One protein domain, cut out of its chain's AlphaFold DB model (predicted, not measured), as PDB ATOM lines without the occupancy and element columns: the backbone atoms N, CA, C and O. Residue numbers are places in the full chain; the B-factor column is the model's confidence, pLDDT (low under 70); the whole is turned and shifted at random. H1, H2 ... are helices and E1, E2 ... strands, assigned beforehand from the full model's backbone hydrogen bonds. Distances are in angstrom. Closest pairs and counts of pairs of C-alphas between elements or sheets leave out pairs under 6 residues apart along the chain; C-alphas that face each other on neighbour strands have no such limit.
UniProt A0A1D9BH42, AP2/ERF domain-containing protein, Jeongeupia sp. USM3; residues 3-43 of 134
ATOM      1  N   LEU A   3     208.074 178.910 236.823       79.12
ATOM      2  CA  LEU A   3     208.056 179.283 238.233       79.12
ATOM      3  C   LEU A   3     207.388 178.181 239.060       79.12
ATOM      4  O   LEU A   3     206.244 177.810 238.808       79.12
ATOM      5  N   LYS A   4     208.095 177.667 240.072       76.69
ATOM      6  CA  LYS A   4     207.551 176.701 241.039       76.69
ATOM      7  C   LYS A   4     207.238 177.416 242.351       76.69
ATOM      8  O   LYS A   4     208.147 177.931 242.999       76.69
ATOM      9  N   ARG A   5     205.966 177.447 242.754       77.56
ATOM     10  CA  ARG A   5     205.509 178.038 244.026       77.56
ATOM     11  C   ARG A   5     204.379 177.201 244.607       77.56
ATOM     12  O   ARG A   5     203.548 176.685 243.872       77.56
ATOM     13  N   GLN A   6     204.365 177.046 245.930       67.50
ATOM     14  CA  GLN A   6     203.301 176.321 246.643       67.50
ATOM     15  C   GLN A   6     203.054 174.883 246.137       67.50
ATOM     16  O   GLN A   6     201.938 174.377 246.176       67.50
ATOM     17  N   GLY A   7     204.096 174.211 245.633       70.88
ATOM     18  CA  GLY A   7     203.981 172.868 245.047       70.88
ATOM     19  C   GLY A   7     203.321 172.824 243.662       70.88
ATOM     20  O   GLY A   7     203.196 171.742 243.098       70.88
ATOM     21  N   LYS A   8     202.940 173.975 243.090       76.12
ATOM     22  CA  LYS A   8     202.409 174.096 241.730       76.12
ATOM     23  C   LYS A   8     203.463 174.696 240.802       76.12
ATOM     24  O   LYS A   8     204.161 175.655 241.143       76.12
ATOM     25  N   THR A   9     203.572 174.119 239.612       81.75
ATOM     26  CA  THR A   9     204.440 174.627 238.549       81.75
ATOM     27  C   THR A   9     203.605 175.503 237.626       81.75
ATOM     28  O   THR A   9     202.642 175.029 237.033       81.75
ATOM     29  N   ARG A  10     203.965 176.782 237.513       81.56
ATOM     30  CA  ARG A  10     203.360 177.733 236.577       81.56
ATOM     31  C   ARG A  10     204.353 178.005 235.461       81.56
ATOM     32  O   ARG A  10     205.504 178.363 235.715       81.56
ATOM     33  N   GLN A  11     203.915 177.825 234.225       85.12
ATOM     34  CA  GLN A  11     204.742 178.032 233.046       85.12
ATOM     35  C   GLN A  11     204.020 178.961 232.083       85.12
ATOM     36  O   GLN A  11     202.850 178.749 231.778       85.12
ATOM     37  N   LYS A  12     204.739 179.964 231.575       85.81
ATOM     38  CA  LYS A  12     204.279 180.800 230.465       85.81
ATOM     39  C   LYS A  12     205.421 180.998 229.475       85.81
ATOM     40  O   LYS A  12     206.583 181.170 229.868       85.81
ATOM     41  N   ARG A  13     205.107 180.882 228.185       86.38
ATOM     42  CA  ARG A  13     206.052 181.101 227.084       86.38
ATOM     43  C   ARG A  13     205.830 182.509 226.533       86.38
ATOM     44  O   ARG A  13     204.686 182.913 226.367       86.38
ATOM     45  N   PHE A  14     206.924 183.220 226.292       83.19
ATOM     46  CA  PHE A  14     206.939 184.559 225.710       83.19
ATOM     47  C   PHE A  14     207.785 184.452 224.452       83.19
ATOM     48  O   PHE A  14     208.990 184.226 224.543       83.19
ATOM     49  N   TYR A  15     207.139 184.480 223.292       83.38
ATOM     50  CA  TYR A  15     207.822 184.343 222.014       83.38
ATOM     51  C   TYR A  15     208.165 185.726 221.464       83.38
ATOM     52  O   TYR A  15     207.302 186.600 221.419       83.38
ATOM     53  N   HIS A  16     209.405 185.916 221.014       81.00
ATOM     54  CA  HIS A  16     209.901 187.211 220.531       81.00
ATOM     55  C   HIS A  16     209.069 187.770 219.364       81.00
ATOM     56  O   HIS A  16     208.786 188.963 219.327       81.00
ATOM     57  N   HIS A  17     208.603 186.898 218.460       79.25
ATOM     58  CA  HIS A  17     207.778 187.286 217.309       79.25
ATOM     59  C   HIS A  17     206.386 187.804 217.703       79.25
ATOM     60  O   HIS A  17     205.821 188.621 216.991       79.25
ATOM     61  N   LEU A  18     205.834 187.356 218.838       78.12
ATOM     62  CA  LEU A  18     204.507 187.765 219.310       78.12
ATOM     63  C   LEU A  18     204.548 189.105 220.061       78.12
ATOM     64  O   LEU A  18     203.550 189.814 220.124       78.12
ATOM     65  N   HIS A  19     205.698 189.444 220.644       72.31
ATOM     66  CA  HIS A  19     205.876 190.637 221.474       72.31
ATOM     67  C   HIS A  19     206.635 191.772 220.772       72.31
ATOM     68  O   HIS A  19     206.853 192.806 221.389       72.31
ATOM     69  N   GLY A  20     207.016 191.611 219.500       77.19
ATOM     70  CA  GLY A  20     207.688 192.665 218.730       77.19
ATOM     71  C   GLY A  20     209.189 192.794 219.009       77.19
ATOM     72  O   GLY A  20     209.751 193.868 218.822       77.19
ATOM     73  N   GLY A  21     209.840 191.720 219.468       85.00
ATOM     74  CA  GLY A  21     211.284 191.678 219.713       85.00
ATOM     75  C   GLY A  21     211.672 191.073 221.063       85.00
ATOM     76  O   GLY A  21     210.836 190.590 221.828       85.00
ATOM     77  N   GLU A  22     212.971 191.092 221.357       82.81
ATOM     78  CA  GLU A  22     213.539 190.514 222.580       82.81
ATOM     79  C   GLU A  22     213.217 191.340 223.833       82.81
ATOM     80  O   GLU A  22     212.672 190.811 224.804       82.81
ATOM     81  N   ALA A  23     213.477 192.649 223.793       85.31
ATOM     82  CA  ALA A  23     213.217 193.564 224.904       85.31
ATOM     83  C   ALA A  23     211.751 193.544 225.401       85.31
ATOM     84  O   ALA A  23     211.537 193.361 226.606       85.31
ATOM     85  N   PRO A  24     210.721 193.654 224.535       86.31
ATOM     86  CA  PRO A  24     209.328 193.585 224.983       86.31
ATOM     87  C   PRO A  24     208.919 192.188 225.478       86.31
ATOM     88  O   PRO A  24     208.143 192.081 226.431       86.31
ATOM     89  N   ALA A  25     209.474 191.108 224.913       83.75
ATOM     90  CA  ALA A  25     209.241 189.754 225.421       83.75
ATOM     91  C   ALA A  25     209.820 189.563 226.837       83.75
ATOM     92  O   ALA A  25     209.189 188.928 227.689       83.75
ATOM     93  N   LEU A  26     210.995 190.143 227.110       86.62
ATOM     94  CA  LEU A  26     211.620 190.120 228.431       86.62
ATOM     95  C   LEU A  26     210.808 190.927 229.454       86.62
ATOM     96  O   LEU A  26     210.548 190.428 230.551       86.62
ATOM     97  N   ALA A  27     210.355 192.129 229.087       89.00
ATOM     98  CA  ALA A  27     209.511 192.961 229.943       89.00
ATOM     99  C   ALA A  27     208.192 192.249 230.303       89.00
ATOM    100  O   ALA A  27     207.817 192.186 231.477       89.00
ATOM    101  N   ALA A  28     207.538 191.614 229.324       87.25
ATOM    102  CA  ALA A  28     206.332 190.819 229.550       87.25
ATOM    103  C   ALA A  28     206.585 189.621 230.490       87.25
ATOM    104  O   ALA A  28     205.757 189.312 231.354       87.25
ATOM    105  N   ALA A  29     207.746 188.965 230.378       87.75
ATOM    106  CA  ALA A  29     208.133 187.883 231.280       87.75
ATOM    107  C   ALA A  29     208.368 188.370 232.722       87.75
ATOM    108  O   ALA A  29     207.961 187.695 233.674       87.75
ATOM    109  N   GLN A  30     208.987 189.541 232.898       88.88
ATOM    110  CA  GLN A  30     209.213 190.156 234.209       88.88
ATOM    111  C   GLN A  30     207.905 190.603 234.871       88.88
ATOM    112  O   GLN A  30     207.690 190.296 236.045       88.88
ATOM    113  N   GLN A  31     207.005 191.247 234.124       89.44
ATOM    114  CA  GLN A  31     205.683 191.633 234.628       89.44
ATOM    115  C   GLN A  31     204.868 190.411 235.049       89.44
ATOM    116  O   GLN A  31     204.328 190.377 236.153       89.44
ATOM    117  N   TRP A  32     204.853 189.356 234.228       88.94
ATOM    118  CA  TRP A  32     204.195 188.104 234.596       88.94
ATOM    119  C   TRP A  32     204.805 187.483 235.854       88.94
ATOM    120  O   TRP A  32     204.075 187.018 236.726       88.94
ATOM    121  N   ARG A  33     206.137 187.504 236.001       86.62
ATOM    122  CA  ARG A  33     206.793 187.057 237.237       86.62
ATOM    123  C   ARG A  33     206.301 187.863 238.439       86.62
ATOM    124  O   ARG A  33     205.974 187.253 239.451       86.62
ATOM    125  N   ALA A  34     206.273 189.190 238.341       86.94
ATOM    126  CA  ALA A  34     205.839 190.068 239.426       86.94
ATOM    127  C   ALA A  34     204.379 189.800 239.815       86.94
ATOM    128  O   ALA A  34     204.093 189.607 240.994       86.94
ATOM    129  N   GLN A  35     203.487 189.663 238.830       86.81
ATOM    130  CA  GLN A  35     202.088 189.302 239.056       86.81
ATOM    131  C   GLN A  35     201.962 187.947 239.763       86.81
ATOM    132  O   GLN A  35     201.283 187.837 240.779       86.81
ATOM    133  N   VAL A  36     202.667 186.919 239.285       84.44
ATOM    134  CA  VAL A  36     202.607 185.586 239.904       84.44
ATOM    135  C   VAL A  36     203.206 185.592 241.315       84.44
ATOM    136  O   VAL A  36     202.761 184.823 242.164       84.44
ATOM    137  N   LEU A  37     204.200 186.439 241.592       82.19
ATOM    138  CA  LEU A  37     204.740 186.620 242.943       82.19
ATOM    139  C   LEU A  37     203.762 187.353 243.870       82.19
ATOM    140  O   LEU A  37     203.719 187.017 245.050       82.19
ATOM    141  N   ALA A  38     202.979 188.300 243.351       83.31
ATOM    142  CA  ALA A  38     201.937 188.990 244.107       83.31
ATOM    143  C   ALA A  38     200.741 188.067 244.409       83.31
ATOM    144  O   ALA A  38     200.274 188.015 245.542       83.31
ATOM    145  N   GLU A  39     200.290 187.281 243.426       82.38
ATOM    146  CA  GLU A  39     199.205 186.300 243.592       82.38
ATOM    147  C   GLU A  39     199.615 185.115 244.482       82.38
ATOM    148  O   GLU A  39     198.795 184.530 245.195       82.38
ATOM    149  N   HIS A  40     200.893 184.728 244.432       77.75
ATOM    150  CA  HIS A  40     201.439 183.601 245.184       77.75
ATOM    151  C   HIS A  40     202.695 184.019 245.942       77.75
ATOM    152  O   HIS A  40     203.810 183.656 245.528       77.75
ATOM    153  N   PRO A  41     202.529 184.733 247.072       73.81
ATOM    154  CA  PRO A  41     203.656 185.126 247.892       73.81
ATOM    155  C   PRO A  41     204.464 183.892 248.325       73.81
ATOM    156  O   PRO A  41     203.924 182.777 248.444       73.81
ATOM    157  N   PRO A  42     205.786 184.053 248.530       69.81
ATOM    158  CA  PRO A  42     206.589 183.000 249.131       69.81
ATOM    159  C   PRO A  42     205.997 182.637 250.497       69.81
ATOM    160  O   PRO A  42     205.518 183.508 251.218       69.81
ATOM    161  N   TYR A  43     206.031 181.350 250.855       69.00
ATOM    162  CA  TYR A  43     205.656 180.948 252.209       69.00
ATOM    163  C   TYR A  43     206.514 181.702 253.218       69.00
ATOM    164  O   TYR A  43     207.735 181.791 253.044       69.00
TER     165      TYR A  43
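This is residues 3 to 43 of the 134 residues of the protein "AP2/ERF domain-containing protein" of Jeongeupia sp. USM3 (UniProt A0A1D9BH42). A small two-stranded hairpin, E1 and E2, runs on into a thin arm that turns through the short helix H1 at the far end, and the long helix H2 folds back along the length of hairpin and arm. The whole is a loose rod, 35 by 15 by 10 A, with a radius of gyration of the C-alphas of 11.7 A. The printed part has 41 residues, with two named strands and two named helices that follow each other along the chain as E1, E2, H1, H2; the sheet, of order E1 - E2, is antiparallel, and the class is mixed, helices and strands, with 29 residues in named elements.

E1, residues 3 to 5, begins at C-alpha 3 (208.056, 179.283, 238.233). E2 is residues 8 to 11, H1 residues 16 to 19. H2, residues 22 to 39, is 25.8 A long and ends at C-alpha 39 (199.205, 186.300, 243.592).

E1 and E2 form an antiparallel hairpin, at 161 degrees; N 3 and O 10, 2.9 A apart, are within hydrogen-bond range. The closest C-alphas of E1 and H2, Leu 3 and Arg 33, are 7.9 A apart. E2 and H2 are apart. H1 and H2 touch only at the corner, H2 with residues 22 to 25 alone; the closest C-alphas, His 19 and Ala 25, are 5.3 A apart. In H2 every O i to N i+4 pair is within hydrogen-bond range; H1 is too short for such a pair.

The C-alphas farthest apart, of His 17 and Tyr 43, are 35.5 A apart. The printed part has no cut, and its three links are tight. Residues 6 and 42 to 43 have pLDDT under 70.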